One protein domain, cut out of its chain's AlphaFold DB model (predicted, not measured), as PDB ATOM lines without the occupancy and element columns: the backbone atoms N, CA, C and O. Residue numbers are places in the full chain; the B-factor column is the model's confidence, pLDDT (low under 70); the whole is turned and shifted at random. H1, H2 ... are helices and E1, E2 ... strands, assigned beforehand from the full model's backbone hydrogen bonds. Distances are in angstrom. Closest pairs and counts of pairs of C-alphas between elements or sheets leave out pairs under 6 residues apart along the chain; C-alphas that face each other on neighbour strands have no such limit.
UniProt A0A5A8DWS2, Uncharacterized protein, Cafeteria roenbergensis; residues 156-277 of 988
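AT A GLANCE: This is residues 156 to 277 of the 988 residues of an uncharacterized protein of Cafeteria roenbergensis (UniProt A0A5A8DWS2). Little regular structure: a small sheet of E1, E2 and E3 joins a loop-rich head, with H3 at its far end, to a helical arm, H2 then H1, whose residues 156 to 169 stick out and add to the length. The 122 printed residues, 44 in named elements, run H1 H2 E1 E2 H3 E3; the class is mixed and the sheet, E1 E2 E3, antiparallel. The whole is loose, radius of gyration of the C-alphas 19.9 A, spanning 75 by 31 by 21 A.

HOW THE PARTS SIT: E2, residues 201 to 204, is the inner strand. With E1, residues 193 to 195, it forms a hairpin at 137 degrees; N 194 and O 202 are within hydrogen-bond range, 3.1 A. With E3, residues 271 to 273, it stands antiparallel at 153 degrees; N 203 and O 272 are 3.0 A apart. H2, residues 169 to 185, H1, residues 156 to 164, and H3, residues 249 to 256, are not on the sheet and touch no helix. In these helices every O i to N i+4 pair is within hydrogen-bond range.

IN THESE COORDINATES: H2 measures 24.2 A, H1 12.2 A. C-alpha 156 is at (14.544, -100.228, 59.505), C-alpha 273 at (40.427, -80.288, 35.268).

THE WHOLE: The printed part has no cut. Links E2 to H3 and H3 to E3 are long. Thirteen residues have pLDDT under 70, among them 161 to 167.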
ATOM      1  N   ARG A 156      14.632-101.586  60.086       70.50
ATOM      2  CA  ARG A 156      14.544-100.228  59.505       70.50
ATOM      3  C   ARG A 156      15.625 -99.298  60.055       70.50
ATOM      4  O   ARG A 156      16.312 -98.665  59.257       70.50
ATOM      5  N   ARG A 157      15.832 -99.252  61.376       71.19
ATOM      6  CA  ARG A 157      16.887 -98.458  62.038       71.19
ATOM      7  C   ARG A 157      18.274 -98.870  61.546       71.19
ATOM      8  O   ARG A 157      19.075 -98.010  61.193       71.19
ATOM      9  N   GLN A 158      18.542-100.172  61.420       68.25
ATOM     10  CA  GLN A 158      19.818-100.675  60.903       68.25
ATOM     11  C   GLN A 158      20.025-100.334  59.413       68.25
ATOM     12  O   GLN A 158      21.138 -99.979  59.016       68.25
ATOM     13  N   ARG A 159      18.969-100.362  58.582       73.81
ATOM     14  CA  ARG A 159      19.027 -99.859  57.193       73.81
ATOM     15  C   ARG A 159      19.251 -98.345  57.131       73.81
ATOM     16  O   ARG A 159      20.080 -97.902  56.343       73.81
ATOM     17  N   GLN A 160      18.580 -97.558  57.973       70.06
ATOM     18  CA  GLN A 160      18.772 -96.105  58.052       70.06
ATOM     19  C   GLN A 160      20.196 -95.742  58.498       70.06
ATOM     20  O   GLN A 160      20.822 -94.903  57.858       70.06
ATOM     21  N   ALA A 161      20.762 -96.429  59.495       67.12
ATOM     22  CA  ALA A 161      22.157 -96.250  59.910       67.12
ATOM     23  C   ALA A 161      23.158 -96.588  58.783       67.12
ATOM     24  O   ALA A 161      24.097 -95.835  58.531       67.12
ATOM     25  N   ARG A 162      22.926 -97.677  58.032       68.06
ATOM     26  CA  ARG A 162      23.747 -98.031  56.854       68.06
ATOM     27  C   ARG A 162      23.639 -97.024  55.703       68.06
ATOM     28  O   ARG A 162      24.575 -96.926  54.913       68.06
ATOM     29  N   LEU A 163      22.527 -96.296  55.589       66.75
ATOM     30  CA  LEU A 163      22.365 -95.208  54.619       66.75
ATOM     31  C   LEU A 163      22.998 -93.898  55.112       66.75
ATOM     32  O   LEU A 163      23.621 -93.209  54.312       66.75
ATOM     33  N   ALA A 164      22.910 -93.590  56.409       58.69
ATOM     34  CA  ALA A 164      23.549 -92.421  57.018       58.69
ATOM     35  C   ALA A 164      25.086 -92.464  56.912       58.69
ATOM     36  O   ALA A 164      25.712 -91.442  56.653       58.69
ATOM     37  N   ASN A 165      25.688 -93.654  57.023       57.72
ATOM     38  CA  ASN A 165      27.141 -93.835  56.906       57.72
ATOM     39  C   ASN A 165      27.679 -93.776  55.459       57.72
ATOM     40  O   ASN A 165      28.888 -93.889  55.259       57.72
ATOM     41  N   LYS A 166      26.830 -93.601  54.434       64.56
ATOM     42  CA  LYS A 166      27.294 -93.341  53.061       64.56
ATOM     43  C   LYS A 166      27.414 -91.835  52.834       64.56
ATOM     44  O   LYS A 166      26.421 -91.182  52.522       64.56
ATOM     45  N   VAL A 167      28.640 -91.307  52.918       56.34
ATOM     46  CA  VAL A 167      28.953 -89.931  52.488       56.34
ATOM     47  C   VAL A 167      28.432 -89.741  51.054       56.34
ATOM     48  O   VAL A 167      28.852 -90.477  50.154       56.34
ATOM     49  N   PRO A 168      27.488 -88.817  50.803       73.00
ATOM     50  CA  PRO A 168      26.891 -88.686  49.481       73.00
ATOM     51  C   PRO A 168      27.921 -88.123  48.496       73.00
ATOM     52  O   PRO A 168      28.707 -87.247  48.852       73.00
ATOM     53  N   LYS A 169      27.899 -88.566  47.226       65.62
ATOM     54  CA  LYS A 169      28.856 -88.094  46.199       65.62
ATOM     55  C   LYS A 169      28.891 -86.561  46.075       65.62
ATOM     56  O   LYS A 169      29.955 -85.993  45.869       65.62
ATOM     57  N   SER A 170      27.759 -85.884  46.281       67.75
ATOM     58  CA  SER A 170      27.677 -84.416  46.314       67.75
ATOM     59  C   SER A 170      28.495 -83.773  47.439       67.75
ATOM     60  O   SER A 170      28.930 -82.637  47.288       67.75
ATOM     61  N   GLN A 171      28.709 -84.471  48.556       72.12
ATOM     62  CA  GLN A 171      29.546 -83.989  49.650       72.12
ATOM     63  C   GLN A 171      31.033 -84.202  49.356       72.12
ATOM     64  O   GLN A 171      31.807 -83.294  49.610       72.12
ATOM     65  N   LEU A 172      31.425 -85.299  48.694       70.25
ATOM     66  CA  LEU A 172      32.792 -85.438  48.170       70.25
ATOM     67  C   LEU A 172      33.123 -84.341  47.139       70.25
ATOM     68  O   LEU A 172      34.204 -83.768  47.194       70.25
ATOM     69  N   VAL A 173      32.178 -83.984  46.258       72.19
ATOM     70  CA  VAL A 173      32.332 -82.856  45.313       72.19
ATOM     71  C   VAL A 173      32.392 -81.505  46.040       72.19
ATOM     72  O   VAL A 173      33.254 -80.689  45.729       72.19
ATOM     73  N   MET A 174      31.538 -81.273  47.045       73.00
ATOM     74  CA  MET A 174      31.615 -80.078  47.904       73.00
ATOM     75  C   MET A 174      32.950 -79.989  48.648       73.00
ATOM     76  O   MET A 174      33.517 -78.909  48.749       73.00
ATOM     77  N   ASP A 175      33.458 -81.099  49.178       72.06
ATOM     78  CA  ASP A 175      34.683 -81.123  49.971       72.06
ATOM     79  C   ASP A 175      35.938 -81.066  49.082       72.06
ATOM     80  O   ASP A 175      36.954 -80.529  49.515       72.06
ATOM     81  N   ALA A 176      35.861 -81.502  47.820       68.50
ATOM     82  CA  ALA A 176      36.850 -81.181  46.791       68.50
ATOM     83  C   ALA A 176      36.830 -79.679  46.450       68.50
ATOM     84  O   ALA A 176      37.864 -79.024  46.533       68.50
ATOM     85  N   ALA A 177      35.658 -79.094  46.180       74.56
ATOM     86  CA  ALA A 177      35.526 -77.657  45.914       74.56
ATOM     87  C   ALA A 177      36.004 -76.788  47.097       74.56
ATOM     88  O   ALA A 177      36.680 -75.783  46.893       74.56
ATOM     89  N   LYS A 178      35.737 -77.206  48.344       79.94
ATOM     90  CA  LYS A 178      36.296 -76.578  49.555       79.94
ATOM     91  C   LYS A 178      37.810 -76.734  49.660       79.94
ATOM     92  O   LYS A 178      38.440 -75.815  50.164       79.94
ATOM     93  N   ARG A 179      38.407 -77.852  49.220       75.56
ATOM     94  CA  ARG A 179      39.875 -77.972  49.143       75.56
ATOM     95  C   ARG A 179      40.424 -76.965  48.141       75.56
ATOM     96  O   ARG A 179      41.266 -76.176  48.537       75.56
ATOM     97  N   VAL A 180      39.892 -76.910  46.918       73.69
ATOM     98  CA  VAL A 180      40.314 -75.919  45.905       73.69
ATOM     99  C   VAL A 180      40.176 -74.488  46.439       73.69
ATOM    100  O   VAL A 180      41.114 -73.705  46.340       73.69
ATOM    101  N   HIS A 181      39.061 -74.155  47.096       79.31
ATOM    102  CA  HIS A 181      38.882 -72.838  47.710       79.31
ATOM    103  C   HIS A 181      39.850 -72.591  48.880       79.31
ATOM    104  O   HIS A 181      40.429 -71.509  48.949       79.31
ATOM    105  N   LYS A 182      40.067 -73.563  49.783       80.25
ATOM    106  CA  LYS A 182      41.002 -73.417  50.914       80.25
ATOM    107  C   LYS A 182      42.439 -73.212  50.425       80.25
ATOM    108  O   LYS A 182      43.152 -72.377  50.969       80.25
ATOM    109  N   LEU A 183      42.830 -73.958  49.393       73.31
ATOM    110  CA  LEU A 183      44.148 -73.918  48.760       73.31
ATOM    111  C   LEU A 183      44.371 -72.665  47.898       73.31
ATOM    112  O   LEU A 183      45.512 -72.352  47.585       73.31
ATOM    113  N   ARG A 184      43.306 -71.937  47.532       76.00
ATOM    114  CA  ARG A 184      43.401 -70.565  47.005       76.00
ATOM    115  C   ARG A 184      43.523 -69.539  48.125       76.00
ATOM    116  O   ARG A 184      44.376 -68.665  48.057       76.00
ATOM    117  N   SER A 185      42.720 -69.672  49.182       78.81
ATOM    118  CA  SER A 185      42.736 -68.740  50.317       78.81
ATOM    119  C   SER A 185      43.976 -68.835  51.215       78.81
ATOM    120  O   SER A 185      44.096 -68.012  52.113       78.81
ATOM    121  N   SER A 186      44.881 -69.803  51.017       82.31
ATOM    122  CA  SER A 186      46.193 -69.786  51.685       82.31
ATOM    123  C   SER A 186      47.203 -68.850  51.013       82.31
ATOM    124  O   SER A 186      48.284 -68.666  51.553       82.31
ATOM    125  N   GLY A 187      46.897 -68.279  49.841       86.88
ATOM    126  CA  GLY A 187      47.817 -67.405  49.102       86.88
ATOM    127  C   GLY A 187      49.016 -68.128  48.470       86.88
ATOM    128  O   GLY A 187      49.659 -67.576  47.594       86.88
ATOM    129  N   GLU A 188      49.290 -69.384  48.823       89.88
ATOM    130  CA  GLU A 188      50.470 -70.127  48.353       89.88
ATOM    131  C   GLU A 188      50.372 -70.614  46.901       89.88
ATOM    132  O   GLU A 188      51.383 -71.021  46.329       89.88
ATOM    133  N   ARG A 189      49.168 -70.678  46.312       94.00
ATOM    134  CA  ARG A 189      48.923 -71.346  45.017       94.00
ATOM    135  C   ARG A 189      48.509 -70.402  43.900       94.00
ATOM    136  O   ARG A 189      47.884 -69.369  44.136       94.00
ATOM    137  N   CYS A 190      48.866 -70.815  42.686       96.56
ATOM    138  CA  CYS A 190      48.577 -70.137  41.430       96.56
ATOM    139  C   CYS A 190      47.079 -69.812  41.275       96.56
ATOM    140  O   CYS A 190      46.219 -70.682  41.432       96.56
ATOM    141  N   GLU A 191      46.760 -68.569  40.915       95.50
ATOM    142  CA  GLU A 191      45.373 -68.120  40.722       95.50
ATOM    143  C   GLU A 191      44.768 -68.555  39.379       95.50
ATOM    144  O   GLU A 191      43.554 -68.456  39.190       95.50
ATOM    145  N   TRP A 192      45.589 -69.085  38.463       95.69
ATOM    146  CA  TRP A 192      45.189 -69.402  37.093       95.69
ATOM    147  C   TRP A 192      43.946 -70.302  37.009       95.69
ATOM    148  O   TRP A 192      43.828 -71.349  37.665       95.69
ATOM    149  N   THR A 193      43.039 -69.888  36.127       93.75
ATOM    150  CA  THR A 193      41.908 -70.661  35.613       93.75
ATOM    151  C   THR A 193      41.893 -70.584  34.100       93.75
ATOM    152  O   THR A 193      42.047 -69.497  33.540       93.75
ATOM    153  N   GLY A 194      41.575 -71.698  33.460       92.88
ATOM    154  CA  GLY A 194      41.261 -71.751  32.039       92.88
ATOM    155  C   GLY A 194      40.270 -72.871  31.754       92.88
ATOM    156  O   GLY A 194      39.599 -73.373  32.659       92.88
ATOM    157  N   THR A 195      40.211 -73.289  30.499       90.06
ATOM    158  CA  THR A 195      39.657 -74.586  30.107       90.06
ATOM    159  C   THR A 195      40.791 -75.531  29.730       90.06
ATOM    160  O   THR A 195      41.800 -75.092  29.181       90.06
ATOM    161  N   ASP A 196      40.629 -76.823  30.009       83.94
ATOM    162  CA  ASP A 196      41.470 -77.859  29.419       83.94
ATOM    163  C   ASP A 196      41.227 -77.962  27.899       83.94
ATOM    164  O   ASP A 196      40.322 -77.339  27.334       83.94
ATOM    165  N   TYR A 197      42.025 -78.792  27.229       78.50
ATOM    166  CA  TYR A 197      41.895 -79.066  25.794       78.50
ATOM    167  C   TYR A 197      40.584 -79.787  25.412       78.50
ATOM    168  O   TYR A 197      40.334 -80.006  24.232       78.50
ATOM    169  N   ARG A 198      39.741 -80.156  26.390       81.38
ATOM    170  CA  ARG A 198      38.408 -80.756  26.216       81.38
ATOM    171  C   ARG A 198      37.284 -79.788  26.632       81.38
ATOM    172  O   ARG A 198      36.165 -80.228  26.899       81.38
ATOM    173  N   GLY A 199      37.577 -78.487  26.749       85.81
ATOM    174  CA  GLY A 199      36.617 -77.429  27.091       85.81
ATOM    175  C   GLY A 199      36.137 -77.415  28.551       85.81
ATOM    176  O   GLY A 199      35.253 -76.632  28.903       85.81
ATOM    177  N   LYS A 200      36.687 -78.260  29.430       87.06
ATOM    178  CA  LYS A 200      36.291 -78.344  30.845       87.06
ATOM    179  C   LYS A 200      37.061 -77.300  31.640       87.06
ATOM    180  O   LYS A 200      38.260 -77.146  31.446       87.06
ATOM    181  N   GLN A 201      36.411 -76.604  32.573       90.12
ATOM    182  CA  GLN A 201      37.113 -75.665  33.457       90.12
ATOM    183  C   GLN A 201      38.255 -76.368  34.201       90.12
ATOM    184  O   GLN A 201      38.051 -77.435  34.776       90.12
ATOM    185  N   ALA A 202      39.431 -75.752  34.226       92.69
ATOM    186  CA  ALA A 202      40.629 -76.271  34.868       92.69
ATOM    187  C   ALA A 202      41.290 -75.196  35.739       92.69
ATOM    188  O   ALA A 202      41.114 -73.993  35.522       92.69
ATOM    189  N   PHE A 203      42.035 -75.632  36.751       93.31
ATOM    190  CA  PHE A 203      42.730 -74.763  37.697       93.31
ATOM    191  C   PHE A 203      44.131 -75.301  37.976       93.31
ATOM    192  O   PHE A 203      44.370 -76.506  37.920       93.31
ATOM    193  N   CYS A 204      45.064 -74.404  38.286       95.44
ATOM    194  CA  CYS A 204      46.418 -74.808  38.629       95.44
ATOM    195  C   CYS A 204      46.553 -75.117  40.132       95.44
ATOM    196  O   CYS A 204      46.073 -74.362  40.979       95.44
ATOM    197  N   THR A 205      47.230 -76.216  40.468       95.25
ATOM    198  CA  THR A 205      47.551 -76.648  41.832       95.25
ATOM    199  C   THR A 205      49.005 -76.405  42.236       95.25
ATOM    200  O   THR A 205      49.339 -76.634  43.401       95.25
ATOM    201  N   ASN A 206      49.844 -75.865  41.348       96.56
ATOM    202  CA  ASN A 206      51.217 -75.455  41.662       96.56
ATOM    203  C   ASN A 206      51.276 -74.301  42.677       96.56
ATOM    204  O   ASN A 206      50.367 -73.465  42.765       96.56
ATOM    205  N   LYS A 207      52.404 -74.219  43.394       96.62
ATOM    206  CA  LYS A 207      52.762 -73.054  44.214       96.62
ATOM    207  C   LYS A 207      52.978 -71.806  43.345       96.62
ATOM    208  O   LYS A 207      53.372 -71.924  42.184       96.62
ATOM    209  N   ARG A 208      52.736 -70.623  43.914       97.06
ATOM    210  CA  ARG A 208      53.136 -69.329  43.341       97.06
ATOM    211  C   ARG A 208      54.649 -69.253  43.201       97.06
ATOM    212  O   ARG A 208      55.375 -69.759  44.055       97.06
ATOM    213  N   LEU A 209      55.110 -68.611  42.134       97.38
ATOM    214  CA  LEU A 209      56.524 -68.319  41.942       97.38
ATOM    215  C   LEU A 209      56.902 -67.114  42.813       97.38
ATOM    216  O   LEU A 209      56.244 -66.075  42.749       97.38
ATOM    217  N   VAL A 210      57.937 -67.263  43.637       96.56
ATOM    218  CA  VAL A 210      58.576 -66.134  44.328       96.56
ATOM    219  C   VAL A 210      59.389 -65.358  43.295       96.56
ATOM    220  O   VAL A 210      60.157 -65.965  42.546       96.56
ATOM    221  N   HIS A 211      59.206 -64.043  43.221       95.25
ATOM    222  CA  HIS A 211      59.962 -63.200  42.304       95.25
ATOM    223  C   HIS A 211      61.406 -63.043  42.813       95.25
ATOM    224  O   HIS A 211      61.595 -62.598  43.948       95.25
ATOM    225  N   PRO A 212      62.439 -63.381  42.018       92.62
ATOM    226  CA  PRO A 212      63.805 -63.507  42.525       92.62
ATOM    227  C   PRO A 212      64.404 -62.179  43.004       92.62
ATOM    228  O   PRO A 212      65.261 -62.195  43.877       92.62
ATOM    229  N   SER A 213      63.941 -61.040  42.474       91.75
ATOM    230  CA  SER A 213      64.445 -59.707  42.837       91.75
ATOM    231  C   SER A 213      63.601 -58.937  43.863       91.75
ATOM    232  O   SER A 213      64.001 -57.842  44.236       91.75
ATOM    233  N   THR A 214      62.423 -59.433  44.273       94.19
ATOM    234  CA  THR A 214      61.564 -58.740  45.267       94.19
ATOM    235  C   THR A 214      61.158 -59.620  46.448       94.19
ATOM    236  O   THR A 214      60.642 -59.108  47.433       94.19
ATOM    237  N   GLY A 215      61.350 -60.942  46.371       94.69
ATOM    238  CA  GLY A 215      60.905 -61.886  47.403       94.69
ATOM    239  C   GLY A 215      59.384 -62.104  47.456       94.69
ATOM    240  O   GLY A 215      58.916 -62.968  48.194       94.69
ATOM    241  N   GLU A 216      58.598 -61.380  46.656       94.94
ATOM    242  CA  GLU A 216      57.137 -61.459  46.683       94.94
ATOM    243  C   GLU A 216      56.585 -62.678  45.927       94.94
ATOM    244  O   GLU A 216      57.110 -63.108  44.895       94.94
ATOM    245  N   HIS A 217      55.457 -63.216  46.397       95.56
ATOM    246  CA  HIS A 217      54.723 -64.267  45.693       95.56
ATOM    247  C   HIS A 217      53.909 -63.698  44.523       95.56
ATOM    248  O   HIS A 217      52.791 -63.210  44.708       95.56
ATOM    249  N   THR A 218      54.419 -63.851  43.298       96.12
ATOM    250  CA  THR A 218      53.660 -63.551  42.072       96.12
ATOM    251  C   THR A 218      52.341 -64.346  42.040       96.12
ATOM    252  O   THR A 218      52.310 -65.491  42.489       96.12
ATOM    253  N   PRO A 219      51.225 -63.812  41.504       96.12
ATOM    254  CA  PRO A 219      49.913 -64.480  41.554       96.12
ATOM    255  C   PRO A 219      49.841 -65.815  40.788       96.12
ATOM    256  O   PRO A 219      48.888 -66.585  40.953       96.12
ATOM    257  N   PHE A 220      50.847 -66.132  39.971       97.56
ATOM    258  CA  PHE A 220      50.903 -67.329  39.140       97.56
ATOM    259  C   PHE A 220      52.074 -68.246  39.525       97.56
ATOM    260  O   PHE A 220      53.005 -67.864  40.227       97.56
ATOM    261  N   CYS A 221      52.027 -69.503  39.086       97.56
ATOM    262  CA  CYS A 221      53.207 -70.367  39.095       97.56
ATOM    263  C   CYS A 221      54.051 -70.114  37.842       97.56
ATOM    264  O   CYS A 221      53.535 -69.606  36.848       97.56
ATOM    265  N   ALA A 222      55.298 -70.582  37.841       97.62
ATOM    266  CA  ALA A 222      56.226 -70.489  36.712       97.62
ATOM    267  C   ALA A 222      55.604 -70.812  35.331       97.62
ATOM    268  O   ALA A 222      55.729 -70.026  34.398       97.62
ATOM    269  N   TYR A 223      54.831 -71.900  35.226       97.81
ATOM    270  CA  TYR A 223      54.152 -72.301  33.982       97.81
ATOM    271  C   TYR A 223      52.917 -71.466  33.569       97.81
ATOM    272  O   TYR A 223      52.381 -71.684  32.485       97.81
ATOM    273  N   HIS A 224      52.420 -70.562  34.414       97.12
ATOM    274  CA  HIS A 224      51.286 -69.670  34.104       97.12
ATOM    275  C   HIS A 224      51.653 -68.184  34.165       97.12
ATOM    276  O   HIS A 224      50.838 -67.328  33.814       97.12
ATOM    277  N   GLN A 225      52.878 -67.886  34.588       97.19
ATOM    278  CA  GLN A 225      53.491 -66.581  34.468       97.19
ATOM    279  C   GLN A 225      53.575 -66.189  32.984       97.19
ATOM    280  O   GLN A 225      53.898 -67.015  32.131       97.19
ATOM    281  N   ARG A 226      53.248 -64.929  32.669       97.19
ATOM    282  CA  ARG A 226      53.252 -64.407  31.287       97.19
ATOM    283  C   ARG A 226      54.463 -63.543  30.952       97.19
ATOM    284  O   ARG A 226      54.814 -63.464  29.782       97.19
ATOM    285  N   MET A 227      55.084 -62.922  31.954       97.81
ATOM    286  CA  MET A 227      56.241 -62.032  31.805       97.81
ATOM    287  C   MET A 227      57.430 -62.616  32.569       97.81
ATOM    288  O   MET A 227      57.246 -63.113  33.680       97.81
ATOM    289  N   CYS A 228      58.626 -62.572  31.985       97.81
ATOM    290  CA  CYS A 228      59.848 -63.106  32.580       97.81
ATOM    291  C   CYS A 228      60.102 -62.518  33.978       97.81
ATOM    292  O   CYS A 228      60.074 -61.300  34.132       97.81
ATOM    293  N   VAL A 229      60.365 -63.368  34.981       97.44
ATOM    294  CA  VAL A 229      60.733 -62.909  36.340       97.44
ATOM    295  C   VAL A 229      62.224 -62.583  36.507       97.44
ATOM    296  O   VAL A 229      62.626 -62.015  37.517       97.44
ATOM    297  N   ALA A 230      63.063 -62.965  35.539       96.44
ATOM    298  CA  ALA A 230      64.433 -62.468  35.452       96.44
ATOM    299  C   ALA A 230      64.433 -61.062  34.831       96.44
ATOM    300  O   ALA A 230      63.695 -60.808  33.874       96.44
ATOM    301  N   GLN A 231      65.258 -60.168  35.382       95.25
ATOM    302  CA  GLN A 231      65.384 -58.786  34.921       95.25
ATOM    303  C   GLN A 231      65.895 -58.731  33.475       95.25
ATOM    304  O   GLN A 231      66.727 -59.531  33.062       95.25
ATOM    305  N   HIS A 232      65.393 -57.765  32.713       94.62
ATOM    306  CA  HIS A 232      65.774 -57.500  31.330       94.62
ATOM    307  C   HIS A 232      66.005 -55.989  31.177       94.62
ATOM    308  O   HIS A 232      65.184 -55.218  31.680       94.62
ATOM    309  N   PRO A 233      67.053 -55.543  30.456       93.88
ATOM    310  CA  PRO A 233      67.320 -54.114  30.264       93.88
ATOM    311  C   PRO A 233      66.210 -53.412  29.463       93.88
ATOM    312  O   PRO A 233      65.944 -52.237  29.672       93.88
ATOM    313  N   SER A 234      65.508 -54.147  28.596       94.19
ATOM    314  CA  SER A 234      64.362 -53.680  27.804       94.19
ATOM    315  C   SER A 234      63.004 -53.783  28.524       94.19
ATOM    316  O   SER A 234      61.956 -53.666  27.888       94.19
ATOM    317  N   GLY A 235      62.987 -54.013  29.841       93.69
ATOM    318  CA  GLY A 235      61.753 -54.141  30.621       93.69
ATOM    319  C   GLY A 235      61.078 -55.516  30.506       93.69
ATOM    320  O   GLY A 235      61.727 -56.540  30.311       93.69
ATOM    321  N   LEU A 236      59.758 -55.578  30.701       95.00
ATOM    322  CA  LEU A 236      59.036 -56.847  30.868       95.00
ATOM    323  C   LEU A 236      58.904 -57.642  29.552       95.00
ATOM    324  O   LEU A 236      57.981 -57.423  28.770       95.00
ATOM    325  N   VAL A 237      59.779 -58.631  29.347       97.31
ATOM    326  CA  VAL A 237      59.740 -59.543  28.188       97.31
ATOM    327  C   VAL A 237      58.698 -60.663  28.383       97.31
ATOM    328  O   VAL A 237      58.696 -61.316  29.434       97.31
ATOM    329  N   PRO A 238      57.814 -60.941  27.402       97.50
ATOM    330  CA  PRO A 238      56.821 -62.011  27.496       97.50
ATOM    331  C   PRO A 238      57.427 -63.419  27.358       97.50
ATOM    332  O   PRO A 238      58.409 -63.644  26.652       97.50
ATOM    333  N   ILE A 239      56.806 -64.403  28.010       97.50
ATOM    334  CA  ILE A 239      57.222 -65.811  27.986       97.50
ATOM    335  C   ILE A 239      56.504 -66.539  26.845       97.50
ATOM    336  O   ILE A 239      55.326 -66.879  26.944       97.50
ATOM    337  N   THR A 240      57.234 -66.823  25.768       96.44
ATOM    338  CA  THR A 240      56.739 -67.576  24.603       96.44
ATOM    339  C   THR A 240      56.503 -69.060  24.901       96.44
ATOM    340  O   THR A 240      55.589 -69.668  24.342       96.44
ATOM    341  N   HIS A 241      57.324 -69.665  25.766       96.00
ATOM    342  CA  HIS A 241      57.314 -71.097  26.088       96.00
ATOM    343  C   HIS A 241      57.328 -71.302  27.616       96.00
ATOM    344  O   HIS A 241      58.393 -71.220  28.239       96.00
ATOM    345  N   PRO A 242      56.156 -71.543  28.244       96.81
ATOM    346  CA  PRO A 242      56.043 -71.667  29.695       96.81
ATOM    347  C   PRO A 242      56.847 -72.841  30.256       96.81
ATOM    348  O   PRO A 242      56.787 -73.960  29.747       96.81
ATOM    349  N   ASN A 243      57.587 -72.583  31.330       97.62
ATOM    350  CA  ASN A 243      58.595 -73.487  31.880       97.62
ATOM    351  C   ASN A 243      58.616 -73.451  33.418       97.62
ATOM    352  O   ASN A 243      57.889 -72.686  34.048       97.62
ATOM    353  N   SER A 244      59.457 -74.293  34.023       96.75
ATOM    354  CA  SER A 244      59.573 -74.475  35.477       96.75
ATOM    355  C   SER A 244      60.143 -73.273  36.240       96.75
ATOM    356  O   SER A 244      59.986 -73.231  37.458       96.75
ATOM    357  N   LEU A 245      60.768 -72.302  35.561       97.31
ATOM    358  CA  LEU A 245      61.380 -71.123  36.190       97.31
ATOM    359  C   LEU A 245      60.587 -69.820  36.004       97.31
ATOM    360  O   LEU A 245      60.830 -68.866  36.734       97.31
ATOM    361  N   GLY A 246      59.649 -69.753  35.053       97.56
ATOM    362  CA  GLY A 246      58.891 -68.525  34.781       97.56
ATOM    363  C   GLY A 246      59.739 -67.438  34.113       97.56
ATOM    364  O   GLY A 246      59.530 -66.249  34.346       97.56
ATOM    365  N   VAL A 247      60.708 -67.849  33.292       98.06
ATOM    366  CA  VAL A 247      61.588 -66.958  32.521       98.06
ATOM    367  C   VAL A 247      61.352 -67.114  31.016       98.06
ATOM    368  O   VAL A 247      60.728 -68.082  30.581       98.06
ATOM    369  N   CYS A 248      61.822 -66.165  30.206       97.88
ATOM    370  CA  CYS A 248      61.761 -66.264  28.745       97.88
ATOM    371  C   CYS A 248      62.704 -67.356  28.191       97.88
ATOM    372  O   CYS A 248      63.552 -67.890  28.910       97.88
ATOM    373  N   SER A 249      62.582 -67.671  26.898       97.69
ATOM    374  CA  SER A 249      63.449 -68.633  26.197       97.69
ATOM    375  C   SER A 249      64.937 -68.315  26.351       97.69
ATOM    376  O   SER A 249      65.705 -69.214  26.679       97.69
ATOM    377  N   THR A 250      65.340 -67.051  26.195       97.62
ATOM    378  CA  THR A 250      66.745 -66.618  26.301       97.62
ATOM    379  C   THR A 250      67.320 -66.866  27.696       97.62
ATOM    380  O   THR A 250      68.375 -67.479  27.819       97.62
ATOM    381  N   HIS A 251      66.604 -66.481  28.757       98.19
ATOM    382  CA  HIS A 251      67.036 -66.726  30.139       98.19
ATOM    383  C   HIS A 251      67.003 -68.211  30.531       98.19
ATOM    384  O   HIS A 251      67.794 -68.643  31.367       98.19
ATOM    385  N   PHE A 252      66.114 -69.009  29.933       97.94
ATOM    386  CA  PHE A 252      66.105 -70.457  30.133       97.94
ATOM    387  C   PHE A 252      67.311 -71.118  29.440       97.94
ATOM    388  O   PHE A 252      68.020 -71.908  30.062       97.94
ATOM    389  N   ALA A 253      67.594 -70.736  28.190       97.62
ATOM    390  CA  ALA A 253      68.730 -71.235  27.419       97.62
ATOM    391  C   ALA A 253      70.078 -70.814  28.019       97.62
ATOM    392  O   ALA A 253      70.957 -71.656  28.159       97.62
ATOM    393  N   ALA A 254      70.219 -69.568  28.482       97.56
ATOM    394  CA  ALA A 254      71.423 -69.100  29.174       97.56
ATOM    395  C   ALA A 254      71.723 -69.880  30.471       97.56
ATOM    396  O   ALA A 254      72.875 -69.963  30.884       97.56
ATOM    397  N   ARG A 255      70.703 -70.472  31.114       97.50
ATOM    398  CA  ARG A 255      70.854 -71.241  32.361       97.50
ATOM    399  C   ARG A 255      71.029 -72.751  32.163       97.50
ATOM    400  O   ARG A 255      71.581 -73.403  33.044       97.50
ATOM    401  N   PHE A 256      70.538 -73.314  31.057       97.44
ATOM    402  CA  PHE A 256      70.519 -74.768  30.822       97.44
ATOM    403  C   PHE A 256      71.147 -75.211  29.489       97.44
ATOM    404  O   PHE A 256      71.096 -76.394  29.161       97.44
ATOM    405  N   GLY A 257      71.681 -74.288  28.684       97.75
ATOM    406  CA  GLY A 257      72.222 -74.558  27.345       97.75
ATOM    407  C   GLY A 257      71.179 -74.956  26.289       97.75
ATOM    408  O   GLY A 257      71.545 -75.278  25.164       97.75
ATOM    409  N   GLN A 258      69.884 -74.975  26.628       97.44
ATOM    410  CA  GLN A 258      68.821 -75.554  25.796       97.44
ATOM    411  C   GLN A 258      67.531 -74.724  25.839       97.44
ATOM    412  O   GLN A 258      67.196 -74.119  26.856       97.44
ATOM    413  N   GLN A 259      66.762 -74.732  24.746       96.69
ATOM    414  CA  GLN A 259      65.431 -74.110  24.691       96.69
ATOM    415  C   GLN A 259      64.429 -74.837  25.619       96.69
ATOM    416  O   GLN A 259      64.465 -76.066  25.724       96.69
ATOM    417  N   PRO A 260      63.483 -74.128  26.266       97.19
ATOM    418  CA  PRO A 260      62.471 -74.755  27.114       97.19
ATOM    419  C   PRO A 260      61.528 -75.657  26.304       97.19
ATOM    420  O   PRO A 260      60.937 -75.234  25.308       97.19
ATOM    421  N   ARG A 261      61.328 -76.898  26.774       96.19
ATOM    422  CA  ARG A 261      60.427 -77.880  26.144       96.19
ATOM    423  C   ARG A 261      59.018 -77.297  25.973       96.19
ATOM    424  O   ARG A 261      58.392 -76.882  26.945       96.19
ATOM    425  N   LYS A 262      58.493 -77.327  24.744       95.38
ATOM    426  CA  LYS A 262      57.198 -76.741  24.349       95.38
ATOM    427  C   LYS A 262      56.003 -77.439  25.022       95.38
ATOM    428  O   LYS A 262      55.436 -78.393  24.489       95.38
ATOM    429  N   VAL A 263      55.606 -76.959  26.200       93.56
ATOM    430  CA  VAL A 263      54.435 -77.450  26.946       93.56
ATOM    431  C   VAL A 263      53.141 -77.021  26.237       93.56
ATOM    432  O   VAL A 263      52.883 -75.831  26.069       93.56
ATOM    433  N   ARG A 264      52.295 -77.982  25.833       87.19
ATOM    434  CA  ARG A 264      50.939 -77.684  25.323       87.19
ATOM    435  C   ARG A 264      50.084 -77.102  26.469       87.19
ATOM    436  O   ARG A 264      50.134 -77.675  27.556       87.19
ATOM    437  N   PRO A 265      49.244 -76.064  26.262       78.69
ATOM    438  CA  PRO A 265      48.497 -75.408  27.349       78.69
ATOM    439  C   PRO A 265      47.641 -76.337  28.227       78.69
ATOM    440  O   PRO A 265      47.488 -76.089  29.417       78.69
ATOM    441  N   GLY A 266      47.113 -77.429  27.663       78.81
ATOM    442  CA  GLY A 266      46.349 -78.439  28.404       78.81
ATOM    443  C   GLY A 266      47.180 -79.455  29.206       78.81
ATOM    444  O   GLY A 266      46.607 -80.176  30.013       78.81
ATOM    445  N   ASN A 267      48.504 -79.502  29.004       88.50
ATOM    446  CA  ASN A 267      49.440 -80.438  29.645       88.50
ATOM    447  C   ASN A 267      50.436 -79.719  30.577       88.50
ATOM    448  O   ASN A 267      51.522 -80.233  30.849       88.50
ATOM    449  N   VAL A 268      50.096 -78.521  31.063       92.44
ATOM    450  CA  VAL A 268      50.900 -77.841  32.086       92.44
ATOM    451  C   VAL A 268      50.907 -78.681  33.374       92.44
ATOM    452  O   VAL A 268      49.829 -79.020  33.871       92.44
ATOM    453  N   PRO A 269      52.085 -79.019  33.945       94.06
ATOM    454  CA  PRO A 269      52.163 -79.782  35.188       94.06
ATOM    455  C   PRO A 269      51.341 -79.124  36.296       94.06
ATOM    456  O   PRO A 269      51.397 -77.907  36.473       94.06
ATOM    457  N   GLY A 270      50.555 -79.915  37.027       92.69
ATOM    458  CA  GLY A 270      49.670 -79.393  38.067       92.69
ATOM    459  C   GLY A 270      48.504 -78.543  37.545       92.69
ATOM    460  O   GLY A 270      48.022 -77.686  38.277       92.69
ATOM    461  N   VAL A 271      48.041 -78.721  36.302       94.00
ATOM    462  CA  VAL A 271      46.688 -78.296  35.903       94.00
ATOM    463  C   VAL A 271      45.720 -79.452  36.112       94.00
ATOM    464  O   VAL A 271      45.830 -80.501  35.484       94.00
ATOM    465  N   GLU A 272      44.746 -79.247  36.994       91.31
ATOM    466  CA  GLU A 272      43.675 -80.200  37.271       91.31
ATOM    467  C   GLU A 272      42.374 -79.704  36.628       91.31
ATOM    468  O   GLU A 272      41.891 -78.602  36.909       91.31
ATOM    469  N   ALA A 273      41.780 -80.524  35.760       87.50
ATOM    470  CA  ALA A 273      40.427 -80.288  35.268       87.50
ATOM    471  C   ALA A 273      39.422 -80.472  36.417       87.50
ATOM    472  O   ALA A 273      39.486 -81.452  37.166       87.50
ATOM    473  N   PHE A 274      38.453 -79.564  36.552       79.38
ATOM    474  CA  PHE A 274      37.367 -79.747  37.510       79.38
ATOM    475  C   PHE A 274      36.600 -81.037  37.177       79.38
ATOM    476  O   PHE A 274      36.146 -81.199  36.039       79.38
ATOM    477  N   PRO A 275      36.364 -81.936  38.157       71.25
ATOM    478  CA  PRO A 275      35.474 -83.069  37.943       71.25
ATOM    479  C   PRO A 275      34.097 -82.513  37.548       71.25
ATOM    480  O   PRO A 275      33.561 -81.676  38.283       71.25
ATOM    481  N   PRO A 276      33.528 -82.919  36.395       65.50
ATOM    482  CA  PRO A 276      32.495 -82.150  35.711       65.50
ATOM    483  C   PRO A 276      31.269 -81.959  36.601       65.50
ATOM    484  O   PRO A 276      30.479 -82.885  36.829       65.50
ATOM    485  N   MET A 277      31.108 -80.735  37.108       54.00
ATOM    486  CA  MET A 277      29.992 -80.367  37.966       54.00
ATOM    487  C   MET A 277      28.712 -80.320  37.133       54.00
ATOM    488  O   MET A 277      28.281 -79.260  36.687       54.00
TER     489      MET A 277